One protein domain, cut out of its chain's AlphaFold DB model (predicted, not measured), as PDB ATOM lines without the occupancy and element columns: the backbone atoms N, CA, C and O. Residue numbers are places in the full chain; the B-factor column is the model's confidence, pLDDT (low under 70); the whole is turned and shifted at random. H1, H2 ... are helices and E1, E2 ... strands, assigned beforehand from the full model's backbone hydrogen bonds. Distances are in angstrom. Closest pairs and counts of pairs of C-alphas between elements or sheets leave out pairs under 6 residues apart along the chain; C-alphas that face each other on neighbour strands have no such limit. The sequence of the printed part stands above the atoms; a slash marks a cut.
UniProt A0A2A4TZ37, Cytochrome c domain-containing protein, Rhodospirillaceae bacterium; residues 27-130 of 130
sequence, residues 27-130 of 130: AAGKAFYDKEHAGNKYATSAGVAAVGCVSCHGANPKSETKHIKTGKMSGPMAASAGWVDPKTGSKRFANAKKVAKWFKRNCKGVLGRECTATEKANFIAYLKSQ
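AT A GLANCE: This is residues 27 to 130 of the 130 residues of the protein "Cytochrome c domain-containing protein" of Rhodospirillaceae bacterium (UniProt A0A2A4TZ37). A tiny ribbon of two strands, E1 and E2, sits at one end of a compact body of helices and loops, next to the short helix H2 and the last residues of the long helix H4; away from this ribbon H1 and H5 cross nearly at right angles. A long stretch with no named element, residues 58 to 95, loops from the short helix H3 to the beginning of H4. The printed part has 104 residues, with five named helices and two named strands in the order H1 E1 H2 E2 H3 H4 H5; the sheet, E1 - E2, is antiparallel, and the class is mostly helix. The whole is compact, with a radius of gyration of the C-alphas of 13.0 A, and its outline is rounded, spanning 34 by 30 by 24 A.

IN THESE COORDINATES: Strand E1 is residues 36 to 38 and E2 residues 50 to 52, 6.8 A and 7.1 A from first to last C-alpha. Between them in the chain lies H2, residues 41 to 46, 8.6 A long. H1 is residues 27 to 34, 10.8 A long, and begins with C-alpha 27 at (223.101, 167.187, 215.399). H3 is residues 54 to 57, 4.7 A long. H4, the longest helix, is residues 96 to 111, 21.2 A from C-alpha 96 at (220.251, 156.382, 235.304) to C-alpha 111. H5 is residues 117 to 128, 16.5 A long, and ends with C-alpha 128 at (227.059, 166.340, 226.529).

HOW THE PARTS SIT: E1 and E2 are antiparallel neighbours, with 149 degrees between their directions; N 37 and O 51 are 2.9 A apart and N 51 and O 37 are 3.0 A apart, both within hydrogen-bond range. The closest C-alphas of H2 and E2 are those of Ala 43 and Ala 50, 5.1 A apart. H4 touches H2 with residues 108 to 110 alone, about perpendicular at 76 degrees; their closest C-alphas, Lys 41 and Gly 109, are 5.1 A apart. H4 and H5 are close but not clearly touching, the closest C-alphas being those of Phe 103 and Lys 120 at 7.7 A. H5 touches H1, about perpendicular at 87 degrees, with the C-alphas of Gly 29 and Phe 123 closest at 4.1 A. H3 touches no helix; it is close to H1 but not clearly touching, with the C-alphas of Asp 34 and Val 54 closest at 6.1 A. H1 and H4 are apart, and so are H3 and H4. In H1, H2, H4 and H5 every O i to N i+4 pair is within hydrogen-bond range, while H3 is too short for such a pair.

THE WHOLE: The C-alphas of Ala 49 and Gly 89 are the two farthest apart, at 35.6 A. The printed part has no cut and ends at residue 130, the chain's last. The link from H3 to H4, 38 residues, is long, and within it residues 65 to 66 pair antiparallel with residues 73 to 74; the other links are tight. The mean pLDDT of the printed part is 95.2, and no printed residue is under 70.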
ATOM      1  N   ALA A  27     223.823 166.289 216.296       98.12
ATOM      2  CA  ALA A  27     223.101 167.187 215.399       98.12
ATOM      3  C   ALA A  27     221.607 166.838 215.379       98.12
ATOM      4  O   ALA A  27     220.759 167.714 215.579       98.12
ATOM      5  N   ALA A  28     221.278 165.549 215.261       98.38
ATOM      6  CA  ALA A  28     219.904 165.074 215.407       98.38
ATOM      7  C   ALA A  28     219.341 165.375 216.808       98.38
ATOM      8  O   ALA A  28     218.173 165.736 216.953       98.38
ATOM      9  N   GLY A  29     220.176 165.270 217.845       98.31
ATOM     10  CA  GLY A  29     219.821 165.625 219.216       98.31
ATOM     11  C   GLY A  29     219.472 167.102 219.385       98.31
ATOM     12  O   GLY A  29     218.477 167.413 220.037       98.31
ATOM     13  N   LYS A  30     220.241 167.999 218.757       98.19
ATOM     14  CA  LYS A  30     219.956 169.439 218.734       98.19
ATOM     15  C   LYS A  30     218.639 169.731 218.026       98.19
ATOM     16  O   LYS A  30     217.782 170.406 218.585       98.19
ATOM     17  N   ALA A  31     218.453 169.180 216.826       98.38
ATOM     18  CA  ALA A  31     217.220 169.367 216.064       98.38
ATOM     19  C   ALA A  31     215.989 168.880 216.846       98.38
ATOM     20  O   ALA A  31     214.936 169.511 216.823       98.38
ATOM     21  N   PHE A  32     216.129 167.775 217.582       98.25
ATOM     22  CA  PHE A  32     215.083 167.275 218.466       98.25
ATOM     23  C   PHE A  32     214.860 168.171 219.701       98.25
ATOM     24  O   PHE A  32     213.715 168.383 220.092       98.25
ATOM     25  N   TYR A  33     215.919 168.724 220.304       98.19
ATOM     26  CA  TYR A  33     215.827 169.655 221.436       98.19
ATOM     27  C   TYR A  33     215.045 170.929 221.078       98.19
ATOM     28  O   TYR A  33     214.186 171.358 221.851       98.19
ATOM     29  N   ASP A  34     215.298 171.483 219.892       97.75
ATOM     30  CA  ASP A  34     214.706 172.740 219.422       97.75
ATOM     31  C   ASP A  34     213.254 172.593 218.927       97.75
ATOM     32  O   ASP A  34     212.568 173.589 218.704       97.75
ATOM     33  N   LYS A  35     212.762 171.361 218.747       97.31
ATOM     34  CA  LYS A  35     211.445 171.109 218.159       97.31
ATOM     35  C   LYS A  35     210.299 171.388 219.134       97.31
ATOM     36  O   LYS A  35     210.313 170.950 220.287       97.31
ATOM     37  N   GLU A  36     209.253 172.035 218.624       96.00
ATOM     38  CA  GLU A  36     207.982 172.233 219.322       96.00
ATOM     39  C   GLU A  36     206.888 171.273 218.845       96.00
ATOM     40  O   GLU A  36     206.898 170.762 217.723       96.00
ATOM     41  N   HIS A  37     205.922 171.038 219.730       95.44
ATOM     42  CA  HIS A  37     204.791 170.149 219.514       95.44
ATOM     43  C   HIS A  37     203.505 170.830 219.989       95.44
ATOM     44  O   HIS A  37     203.428 171.292 221.129       95.44
ATOM     45  N   ALA A  38     202.493 170.885 219.126       95.12
ATOM     46  CA  ALA A  38     201.191 171.460 219.450       95.12
ATOM     47  C   ALA A  38     200.264 170.444 220.134       95.12
ATOM     48  O   ALA A  38     200.436 169.233 219.983       95.12
ATOM     49  N   GLY A  39     199.278 170.939 220.891       88.94
ATOM     50  CA  GLY A  39     198.175 170.121 221.423       88.94
ATOM     51  C   GLY A  39     198.576 169.026 222.421       88.94
ATOM     52  O   GLY A  39     197.785 168.129 222.706       88.94
ATOM     53  N   ASN A  40     199.802 169.066 222.951       93.50
ATOM     54  CA  ASN A  40     200.272 168.093 223.933       93.50
ATOM     55  C   ASN A  40     199.864 168.471 225.367       93.50
ATOM     56  O   ASN A  40     199.474 169.602 225.665       93.50
ATOM     57  N   LYS A  41     200.025 167.516 226.289       94.69
ATOM     58  CA  LYS A  41     199.675 167.674 227.708       94.69
ATOM     59  C   LYS A  41     200.295 168.922 228.341       94.69
ATOM     60  O   LYS A  41     199.662 169.559 229.183       94.69
ATOM     61  N   TYR A  42     201.550 169.228 228.021       95.69
ATOM     62  CA  TYR A  42     202.248 170.370 228.606       95.69
ATOM     63  C   TYR A  42     201.825 171.703 227.984       95.69
ATOM     64  O   TYR A  42     201.676 172.656 228.742       95.69
ATOM     65  N   ALA A  43     201.540 171.751 226.682       95.31
ATOM     66  CA  ALA A  43     200.962 172.911 226.006       95.31
ATOM     67  C   ALA A  43     199.604 173.275 226.625       95.31
ATOM     68  O   ALA A  43     199.447 174.367 227.171       95.31
ATOM     69  N   THR A  44     198.676 172.310 226.697       94.94
ATOM     70  CA  THR A  44     197.364 172.494 227.341       94.94
ATOM     71  C   THR A  44     197.511 172.940 228.791       94.94
ATOM     72  O   THR A  44     196.879 173.893 229.231       94.94
ATOM     73  N   SER A  45     198.389 172.279 229.548       93.69
ATOM     74  CA  SER A  45     198.585 172.598 230.958       93.69
ATOM     75  C   SER A  45     199.249 173.959 231.202       93.69
ATOM     76  O   SER A  45     199.199 174.428 232.342       93.69
ATOM     77  N   ALA A  46     199.935 174.530 230.215       92.69
ATOM     78  CA  ALA A  46     200.554 175.848 230.292       92.69
ATOM     79  C   ALA A  46     199.692 176.942 229.637       92.69
ATOM     80  O   ALA A  46     200.050 178.109 229.738       92.69
ATOM     81  N   GLY A  47     198.568 176.584 229.003       94.31
ATOM     82  CA  GLY A  47     197.690 177.536 228.319       94.31
ATOM     83  C   GLY A  47     198.293 178.112 227.035       94.31
ATOM     84  O   GLY A  47     197.987 179.243 226.678       94.31
ATOM     85  N   VAL A  48     199.165 177.359 226.356       93.88
ATOM     86  CA  VAL A  48     199.840 177.781 225.116       93.88
ATOM     87  C   VAL A  48     199.567 176.796 223.981       93.88
ATOM     88  O   VAL A  48     199.240 175.634 224.225       93.88
ATOM     89  N   ALA A  49     199.712 177.246 222.733       94.06
ATOM     90  CA  ALA A  49     199.407 176.430 221.555       94.06
ATOM     91  C   ALA A  49     200.386 175.257 221.356       94.06
ATOM     92  O   ALA A  49     199.975 174.163 220.959       94.06
ATOM     93  N   ALA A  50     201.669 175.470 221.659       95.25
ATOM     94  CA  ALA A  50     202.726 174.480 221.499       95.25
ATOM     95  C   ALA A  50     203.805 174.621 222.577       95.25
ATOM     96  O   ALA A  50     203.997 175.693 223.148       95.25
ATOM     97  N   VAL A  51     204.498 173.516 222.857       96.12
ATOM     98  CA  VAL A  51     205.718 173.503 223.677       96.12
ATOM     99  C   VAL A  51     206.739 172.520 223.113       96.12
ATOM    100  O   VAL A  51     206.371 171.499 222.527       96.12
ATOM    101  N   GLY A  52     208.015 172.801 223.349       95.44
ATOM    102  CA  GLY A  52     209.157 171.929 223.085       95.44
ATOM    103  C   GLY A  52     210.032 171.734 224.323       95.44
ATOM    104  O   GLY A  52     209.673 172.132 225.437       95.44
ATOM    105  N   CYS A  53     211.217 171.142 224.147       96.75
ATOM    106  CA  CYS A  53     212.188 171.022 225.243       96.75
ATOM    107  C   CYS A  53     212.629 172.414 225.724       96.75
ATOM    108  O   CYS A  53     212.673 172.681 226.930       96.75
ATOM    109  N   VAL A  54     212.869 173.317 224.769       96.19
ATOM    110  CA  VAL A  54     213.288 174.707 224.994       96.19
ATOM    111  C   VAL A  54     212.299 175.517 225.830       96.19
ATOM    112  O   VAL A  54     212.724 176.380 226.592       96.19
ATOM    113  N   SER A  55     210.999 175.203 225.791       95.06
ATOM    114  CA  SER A  55     209.986 175.958 226.541       95.06
ATOM    115  C   SER A  55     210.189 175.868 228.059       95.06
ATOM    116  O   SER A  55     209.814 176.784 228.782       95.06
ATOM    117  N   CYS A  56     210.792 174.781 228.562       94.56
ATOM    118  CA  CYS A  56     211.162 174.652 229.980       94.56
ATOM    119  C   CYS A  56     212.670 174.759 230.229       94.56
ATOM    120  O   CYS A  56     213.075 175.097 231.339       94.56
ATOM    121  N   HIS A  57     213.493 174.404 229.241       95.81
ATOM    122  CA  HIS A  57     214.939 174.249 229.401       95.81
ATOM    123  C   HIS A  57     215.769 175.359 228.737       95.81
ATOM    124  O   HIS A  57     216.986 175.361 228.880       95.81
ATOM    125  N   GLY A  58     215.129 176.312 228.056       94.81
ATOM    126  CA  GLY A  58     215.788 177.411 227.353       94.81
ATOM    127  C   GLY A  58     216.494 176.976 226.066       94.81
ATOM    128  O   GLY A  58     216.854 175.814 225.893       94.81
ATOM    129  N   ALA A  59     216.710 177.921 225.152       94.69
ATOM    130  CA  ALA A  59     217.447 177.670 223.909       94.69
ATOM    131  C   ALA A  59     218.955 177.474 224.149       94.69
ATOM    132  O   ALA A  59     219.604 176.725 223.427       94.69
ATOM    133  N   ASN A  60     219.511 178.117 225.183       96.19
ATOM    134  CA  ASN A  60     220.890 177.897 225.608       96.19
ATOM    135  C   ASN A  60     220.939 176.837 226.726       96.19
ATOM    136  O   ASN A  60     220.625 177.157 227.874       96.19
ATOM    137  N   PRO A  61     221.390 175.601 226.449       96.62
ATOM    138  CA  PRO A  61     221.438 174.535 227.447       96.62
ATOM    139  C   PRO A  61     222.469 174.783 228.560       96.62
ATOM    140  O   PRO A  61     222.446 174.063 229.559       96.62
ATOM    141  N   LYS A  62     223.363 175.773 228.415       96.75
ATOM    142  CA  LYS A  62     224.343 176.181 229.438       96.75
ATOM    143  C   LYS A  62     223.786 177.170 230.459       96.75
ATOM    144  O   LYS A  62     224.434 177.409 231.473       96.75
ATOM    145  N   SER A  63     222.618 177.746 230.200       95.56
ATOM    146  CA  SER A  63     221.993 178.732 231.078       95.56
ATOM    147  C   SER A  63     221.067 178.072 232.093       95.56
ATOM    148  O   SER A  63     220.586 176.956 231.896       95.56
ATOM    149  N   GLU A  64     220.797 178.775 233.190       92.19
ATOM    150  CA  GLU A  64     219.704 178.396 234.080       92.19
ATOM    151  C   GLU A  64     218.359 178.418 233.351       92.19
ATOM    152  O   GLU A  64     218.163 179.097 232.343       92.19
ATOM    153  N   THR A  65     217.419 177.642 233.875       90.75
ATOM    154  CA  THR A  65     216.161 177.321 233.208       90.75
ATOM    155  C   THR A  65     214.987 177.539 234.154       90.75
ATOM    156  O   THR A  65     215.131 177.443 235.376       90.75
ATOM    157  N   LYS A  66     213.804 177.805 233.598       92.44
ATOM    158  CA  LYS A  66     212.580 178.055 234.361       92.44
ATOM    159  C   LYS A  66     211.438 177.248 233.766       92.44
ATOM    160  O   LYS A  66     211.142 177.349 232.581       92.44
ATOM    161  N   HIS A  67     210.768 176.456 234.596       93.00
ATOM    162  CA  HIS A  67     209.622 175.676 234.143       93.00
ATOM    163  C   HIS A  67     208.469 176.608 233.740       93.00
ATOM    164  O   HIS A  67     207.958 177.336 234.589       93.00
ATOM    165  N   ILE A  68     207.993 176.511 232.492       91.44
ATOM    166  CA  ILE A  68     207.000 177.437 231.913       91.44
ATOM    167  C   ILE A  68     205.726 177.585 232.758       91.44
ATOM    168  O   ILE A  68     205.287 178.694 233.023       91.44
ATOM    169  N   LYS A  69     205.173 176.472 233.264       90.69
ATOM    170  CA  LYS A  69     203.960 176.494 234.101       90.69
ATOM    171  C   LYS A  69     204.184 176.975 235.539       90.69
ATOM    172  O   LYS A  69     203.422 177.785 236.045       90.69
ATOM    173  N   THR A  70     205.145 176.386 236.254       92.44
ATOM    174  CA  THR A  70     205.278 176.580 237.712       92.44
ATOM    175  C   THR A  70     206.226 177.711 238.082       92.44
ATOM    176  O   THR A  70     206.343 178.045 239.255       92.44
ATOM    177  N   GLY A  71     206.980 178.238 237.118       91.31
ATOM    178  CA  GLY A  71     208.026 179.221 237.355       91.31
ATOM    179  C   GLY A  71     209.221 178.699 238.157       91.31
ATOM    180  O   GLY A  71     210.103 179.478 238.506       91.31
ATOM    181  N   LYS A  72     209.276 177.396 238.451       91.94
ATOM    182  CA  LYS A  72     210.358 176.805 239.233       91.94
ATOM    183  C   LYS A  72     211.673 176.840 238.453       91.94
ATOM    184  O   LYS A  72     211.738 176.299 237.349       91.94
ATOM    185  N   MET A  73     212.716 177.384 239.077       92.19
ATOM    186  CA  MET A  73     214.074 177.390 238.531       92.19
ATOM    187  C   MET A  73     214.710 175.991 238.573       92.19
ATOM    188  O   MET A  73     214.491 175.200 239.500       92.19
ATOM    189  N   SER A  74     215.514 175.678 237.563       89.38
ATOM    190  CA  SER A  74     216.396 174.512 237.499       89.38
ATOM    191  C   SER A  74     217.695 174.918 236.816       89.38
ATOM    192  O   SER A  74     217.702 175.826 235.991       89.38
ATOM    193  N   GLY A  75     218.803 174.256 237.136       92.69
ATOM    194  CA  GLY A  75     220.068 174.616 236.510       92.69
ATOM    195  C   GLY A  75     220.202 174.160 235.056       92.69
ATOM    196  O   GLY A  75     219.308 173.489 234.528       92.69
ATOM    197  N   PRO A  76     221.355 174.459 234.441       96.31
ATOM    198  CA  PRO A  76     221.669 174.116 233.059       96.31
ATOM    199  C   PRO A  76     221.453 172.644 232.721       96.31
ATOM    200  O   PRO A  76     221.610 171.761 233.573       96.31
ATOM    201  N   MET A  77     221.088 172.370 231.470       96.62
ATOM    202  CA  MET A  77     220.946 171.011 230.936       96.62
ATOM    203  C   MET A  77     222.260 170.463 230.368       96.62
ATOM    204  O   MET A  77     222.450 169.245 230.383       96.62
ATOM    205  N   ALA A  78     223.155 171.344 229.914       97.25
ATOM    206  CA  ALA A  78     224.489 171.000 229.444       97.25
ATOM    207  C   ALA A  78     225.285 170.301 230.552       97.25
ATOM    208  O   ALA A  78     225.330 170.765 231.695       97.25
ATOM    209  N   ALA A  79     225.927 169.182 230.217       94.88
ATOM    210  CA  ALA A  79     226.721 168.436 231.190       94.88
ATOM    211  C   ALA A  79     227.980 169.210 231.632       94.88
ATOM    212  O   ALA A  79     228.389 169.090 232.788       94.88
ATOM    213  N   SER A  80     228.555 170.024 230.740       95.25
ATOM    214  CA  SER A  80     229.755 170.838 230.987       95.25
ATOM    215  C   SER A  80     229.552 171.952 232.015       95.25
ATOM    216  O   SER A  80     230.505 172.356 232.671       95.25
ATOM    217  N   ALA A  81     228.312 172.404 232.226       94.94
ATOM    218  CA  ALA A  81     227.993 173.497 233.142       94.94
ATOM    219  C   ALA A  81     228.117 173.120 234.632       94.94
ATOM    220  O   ALA A  81     227.808 173.924 235.506       94.94
ATOM    221  N   GLY A  82     228.512 171.881 234.946       91.75
ATOM    222  CA  GLY A  82     228.836 171.467 236.313       91.75
ATOM    223  C   GLY A  82     227.647 171.401 237.275       91.75
ATOM    224  O   GLY A  82     227.855 171.193 238.467       91.75
ATOM    225  N   TRP A  83     226.406 171.541 236.792       94.00
ATOM    226  CA  TRP A  83     225.235 171.558 237.664       94.00
ATOM    227  C   TRP A  83     225.053 170.238 238.422       94.00
ATOM    228  O   TRP A  83     225.063 169.144 237.839       94.00
ATOM    229  N   VAL A  84     224.812 170.361 239.727       94.00
ATOM    230  CA  VAL A  84     224.560 169.250 240.643       94.00
ATOM    231  C   VAL A  84     223.147 169.369 241.186       94.00
ATOM    232  O   VAL A  84     222.730 170.421 241.666       94.00
ATOM    233  N   ASP A  85     222.395 168.273 241.127       90.25
ATOM    234  CA  ASP A  85     221.046 168.272 241.662       90.25
ATOM    235  C   ASP A  85     221.049 168.347 243.198       90.25
ATOM    236  O   ASP A  85     221.546 167.421 243.845       90.25
ATOM    237  N   PRO A  86     220.409 169.366 243.800       90.19
ATOM    238  CA  PRO A  86     220.509 169.621 245.237       90.19
ATOM    239  C   PRO A  86     219.838 168.548 246.102       90.19
ATOM    240  O   PRO A  86     220.116 168.454 247.288       90.19
ATOM    241  N   LYS A  87     218.948 167.720 245.535       88.81
ATOM    242  CA  LYS A  87     218.278 166.642 246.278       88.81
ATOM    243  C   LYS A  87     219.040 165.327 246.234       88.81
ATOM    244  O   LYS A  87     218.763 164.442 247.030       88.81
ATOM    245  N   THR A  88     219.894 165.141 245.232       89.94
ATOM    246  CA  THR A  88     220.501 163.833 244.935       89.94
ATOM    247  C   THR A  88     222.019 163.872 244.819       89.94
ATOM    248  O   THR A  88     222.613 162.823 244.598       89.94
ATOM    249  N   GLY A  89     222.647 165.051 244.879       92.88
ATOM    250  CA  GLY A  89     224.094 165.220 244.702       92.88
ATOM    251  C   GLY A  89     224.612 164.766 243.330       92.88
ATOM    252  O   GLY A  89     225.812 164.648 243.117       92.88
ATOM    253  N   SER A  90     223.716 164.466 242.387       93.88
ATOM    254  CA  SER A  90     224.065 163.859 241.105       93.88
ATOM    255  C   SER A  90     224.253 164.931 240.037       93.88
ATOM    256  O   SER A  90     223.380 165.784 239.853       93.88
ATOM    257  N   LYS A  91     225.349 164.836 239.278       95.31
ATOM    258  CA  LYS A  91     225.551 165.607 238.043       95.31
ATOM    259  C   LYS A  91     224.518 165.216 236.976       95.31
ATOM    260  O   LYS A  91     223.901 164.142 237.047       95.31
ATOM    261  N   ARG A  92     224.335 166.065 235.956       94.75
ATOM    262  CA  ARG A  92     223.491 165.747 234.788       94.75
ATOM    263  C   ARG A  92     223.880 164.386 234.199       94.75
ATOM    264  O   ARG A  92     225.052 164.065 234.048       94.75
ATOM    265  N   PHE A  93     222.869 163.571 233.908       94.06
ATOM    266  CA  PHE A  93     222.995 162.223 233.335       94.06
ATOM    267  C   PHE A  93     223.736 161.163 234.175       94.06
ATOM    268  O   PHE A  93     223.853 160.033 233.715       94.06
ATOM    269  N   ALA A  94     224.165 161.461 235.408       94.31
ATOM    270  CA  ALA A  94     224.896 160.503 236.251       94.31
ATOM    271  C   ALA A  94     223.993 159.466 236.951       94.31
ATOM    272  O   ALA A  94     224.439 158.380 237.303       94.31
ATOM    273  N   ASN A  95     222.709 159.775 237.155       94.75
ATOM    274  CA  ASN A  95     221.758 158.875 237.814       94.75
ATOM    275  C   ASN A  95     220.779 158.281 236.791       94.75
ATOM    276  O   ASN A  95     219.786 158.919 236.428       94.75
ATOM    277  N   ALA A  96     221.033 157.046 236.351       93.00
ATOM    278  CA  ALA A  96     220.251 156.382 235.304       93.00
ATOM    279  C   ALA A  96     218.751 156.262 235.640       93.00
ATOM    280  O   ALA A  96     217.903 156.552 234.794       93.00
ATOM    281  N   LYS A  97     218.399 155.927 236.893       94.19
ATOM    282  CA  LYS A  97     216.993 155.835 237.341       94.19
ATOM    283  C   LYS A  97     216.276 157.180 237.204       94.19
ATOM    284  O   LYS A  97     215.137 157.253 236.741       94.19
ATOM    285  N   LYS A  98     216.953 158.268 237.578       94.19
ATOM    286  CA  LYS A  98     216.433 159.633 237.461       94.19
ATOM    287  C   LYS A  98     216.294 160.067 236.005       94.19
ATOM    288  O   LYS A  98     215.262 160.635 235.653       94.19
ATOM    289  N   VAL A  99     217.290 159.775 235.171       95.81
ATOM    290  CA  VAL A  99     217.252 160.045 233.726       95.81
ATOM    291  C   VAL A  99     216.064 159.331 233.081       95.81
ATOM    292  O   VAL A  99     215.245 159.979 232.435       95.81
ATOM    293  N   ALA A 100     215.897 158.030 233.336       96.19
ATOM    294  CA  ALA A 100     214.783 157.244 232.807       96.19
ATOM    295  C   ALA A 100     213.417 157.804 233.241       96.19
ATOM    296  O   ALA A 100     212.514 157.969 232.417       96.19
ATOM    297  N   LYS A 101     213.276 158.172 234.524       96.56
ATOM    298  CA  LYS A 101     212.063 158.810 235.057       96.56
ATOM    299  C   LYS A 101     211.722 160.104 234.316       96.56
ATOM    300  O   LYS A 101     210.561 160.310 233.964       96.56
ATOM    301  N   TRP A 102     212.702 160.985 234.119       96.38
ATOM    302  CA  TRP A 102     212.462 162.285 233.490       96.38
ATOM    303  C   TRP A 102     212.240 162.182 231.989       96.38
ATOM    304  O   TRP A 102     211.320 162.829 231.507       96.38
ATOM    305  N   PHE A 103     212.947 161.305 231.273       98.12
ATOM    306  CA  PHE A 103     212.604 161.026 229.878       98.12
ATOM    307  C   PHE A 103     211.167 160.530 229.744       98.12
ATOM    308  O   PHE A 103     210.409 161.072 228.950       98.12
ATOM    309  N   LYS A 104     210.743 159.558 230.563       97.62
ATOM    310  CA  LYS A 104     209.362 159.055 230.509       97.62
ATOM    311  C   LYS A 104     208.331 160.169 230.721       97.62
ATOM    312  O   LYS A 104     207.332 160.218 230.012       97.62
ATOM    313  N   ARG A 105     208.556 161.059 231.692       96.88
ATOM    314  CA  ARG A 105     207.636 162.168 231.997       96.88
ATOM    315  C   ARG A 105     207.641 163.237 230.910       96.88
ATOM    316  O   ARG A 105     206.572 163.583 230.417       96.88
ATOM    317  N   ASN A 106     208.823 163.717 230.540       96.81
ATOM    318  CA  ASN A 106     208.978 164.852 229.639       96.81
ATOM    319  C   ASN A 106     208.587 164.472 228.210       96.81
ATOM    320  O   ASN A 106     207.820 165.202 227.594       96.81
ATOM    321  N   CYS A 107     209.002 163.297 227.721       97.94
ATOM    322  CA  CYS A 107     208.593 162.827 226.397       97.94
ATOM    323  C   CYS A 107     207.074 162.649 226.325       97.94
ATOM    324  O   CYS A 107     206.456 163.166 225.407       97.94
ATOM    325  N   LYS A 108     206.430 162.018 227.321       97.31
ATOM    326  CA  LYS A 108     204.959 161.905 227.310       97.31
ATOM    327  C   LYS A 108     204.266 163.261 227.402       97.31
ATOM    328  O   LYS A 108     203.195 163.432 226.835       97.31
ATOM    329  N   GLY A 109     204.852 164.205 228.132       95.88
ATOM    330  CA  GLY A 109     204.309 165.549 228.277       95.88
ATOM    331  C   GLY A 109     204.368 166.374 226.994       95.88
ATOM    332  O   GLY A 109     203.372 167.004 226.659       95.88
ATOM    333  N   VAL A 110     205.503 166.330 226.288       96.75
ATOM    334  CA  VAL A 110     205.775 167.122 225.074       96.75
ATOM    335  C   VAL A 110     205.339 166.393 223.799       96.75
ATOM    336  O   VAL A 110     204.685 166.970 222.942       96.75
ATOM    337  N   LEU A 111     205.663 165.107 223.664       96.25
ATOM    338  CA  LEU A 111     205.401 164.323 222.450       96.25
ATOM    339  C   LEU A 111     204.086 163.539 222.489       96.25
ATOM    340  O   LEU A 111     203.694 162.969 221.478       96.25
ATOM    341  N   GLY A 112     203.470 163.378 223.664       95.88
ATOM    342  CA  GLY A 112     202.349 162.446 223.849       95.88
ATOM    343  C   GLY A 112     202.749 160.961 223.856       95.88
ATOM    344  O   GLY A 112     201.905 160.098 224.070       95.88
ATOM    345  N   ARG A 113     204.040 160.641 223.689       96.88
ATOM    346  CA  ARG A 113     204.592 159.275 223.678       96.88
ATOM    347  C   ARG A 113     205.931 159.198 224.402       96.88
ATOM    348  O   ARG A 113     206.529 160.212 224.746       96.88
ATOM    349  N   GLU A 114     206.429 157.990 224.641       97.81
ATOM    350  CA  GLU A 114     207.813 157.839 225.101       97.81
ATOM    351  C   GLU A 114     208.794 158.124 223.958       97.81
ATOM    352  O   GLU A 114     208.507 157.848 222.791       97.81
ATOM    353  N   CYS A 115     209.956 158.685 224.299       98.00
ATOM    354  CA  CYS A 115     211.042 158.803 223.337       98.00
ATOM    355  C   CYS A 115     211.630 157.417 223.035       98.00
ATOM    356  O   CYS A 115     211.777 156.588 223.946       98.00
ATOM    357  N   THR A 116     212.020 157.199 221.784       97.62
ATOM    358  CA  THR A 116     212.748 156.008 221.335       97.62
ATOM    359  C   THR A 116     214.146 155.952 221.958       97.62
ATOM    360  O   THR A 116     214.629 156.921 222.554       97.62
ATOM    361  N   ALA A 117     214.817 154.802 221.847       96.69
ATOM    362  CA  ALA A 117     216.199 154.672 222.305       96.69
ATOM    363  C   ALA A 117     217.133 155.643 221.557       96.69
ATOM    364  O   ALA A 117     217.944 156.317 222.190       96.69
ATOM    365  N   THR A 118     216.947 155.779 220.242       96.94
ATOM    366  CA  THR A 118     217.713 156.691 219.383       96.94
ATOM    367  C   THR A 118     217.489 158.155 219.754       96.94
ATOM    368  O   THR A 118     218.455 158.885 219.946       96.94
ATOM    369  N   GLU A 119     216.238 158.588 219.957       98.00
ATOM    370  CA  GLU A 119     215.929 159.965 220.387       98.00
ATOM    371  C   GLU A 119     216.624 160.305 221.716       98.00
ATOM    372  O   GLU A 119     217.215 161.375 221.859       98.00
ATOM    373  N   LYS A 120     216.614 159.375 222.681       98.00
ATOM    374  CA  LYS A 120     217.294 159.557 223.973       98.00
ATOM    375  C   LYS A 120     218.812 159.637 223.813       98.00
ATOM    376  O   LYS A 120     219.433 160.498 224.435       98.00
ATOM    377  N   ALA A 121     219.403 158.750 223.011       97.12
ATOM    378  CA  ALA A 121     220.843 158.724 222.772       97.12
ATOM    379  C   ALA A 121     221.317 160.025 222.110       97.12
ATOM    380  O   ALA A 121     222.238 160.662 222.619       97.12
ATOM    381  N   ASN A 122     220.631 160.461 221.052       98.38
ATOM    382  CA  ASN A 122     220.924 161.696 220.326       98.38
ATOM    383  C   ASN A 122     220.787 162.926 221.236       98.38
ATOM    384  O   ASN A 122     221.688 163.759 221.300       98.38
ATOM    385  N   PHE A 123     219.706 163.010 222.020       98.19
ATOM    386  CA  PHE A 123     219.492 164.100 222.976       98.19
ATOM    387  C   PHE A 123     220.601 164.186 224.036       98.19
ATOM    388  O   PHE A 123     221.090 165.274 224.342       98.19
ATOM    389  N   ILE A 124     221.023 163.047 224.602       97.50
ATOM    390  CA  ILE A 124     222.134 163.020 225.563       97.50
ATOM    391  C   ILE A 124     223.447 163.407 224.876       97.50
ATOM    392  O   ILE A 124     224.222 164.155 225.467       97.50
ATOM    393  N   ALA A 125     223.706 162.906 223.665       97.62
ATOM    394  CA  ALA A 125     224.911 163.238 222.909       97.62
ATOM    395  C   ALA A 125     225.009 164.749 222.671       97.62
ATOM    396  O   ALA A 125     226.032 165.344 222.999       97.62
ATOM    397  N   TYR A 126     223.910 165.372 222.236       98.31
ATOM    398  CA  TYR A 126     223.810 166.821 222.100       98.31
ATOM    399  C   TYR A 126     224.142 167.541 223.409       98.31
ATOM    400  O   TYR A 126     225.075 168.334 223.442       98.31
ATOM    401  N   LEU A 127     223.449 167.237 224.512       97.81
ATOM    402  CA  LEU A 127     223.639 167.951 225.785       97.81
ATOM    403  C   LEU A 127     224.996 167.695 226.458       97.81
ATOM    404  O   LEU A 127     225.423 168.487 227.299       97.81
ATOM    405  N   LYS A 128     225.675 166.598 226.114       96.31
ATOM    406  CA  LYS A 128     227.059 166.340 226.529       96.31
ATOM    407  C   LYS A 128     228.086 167.076 225.670       96.31
ATOM    408  O   LYS A 128     229.185 167.299 226.161       96.31
ATOM    409  N   SER A 129     227.747 167.437 224.432       95.88
ATOM    410  CA  SER A 129     228.634 168.177 223.528       95.88
ATOM    411  C   SER A 129     228.549 169.695 223.698       95.88
ATOM    412  O   SER A 129     229.228 170.418 222.973       95.88
ATOM    413  N   GLN A 130     227.669 170.180 224.578       94.62
ATOM    414  CA  GLN A 130     227.524 171.606 224.872       94.62
ATOM    415  C   GLN A 130     228.591 172.036 225.855       94.62
ATOM    416  O   GLN A 130     228.674 171.408 226.929       94.62
TER     417      GLN A 130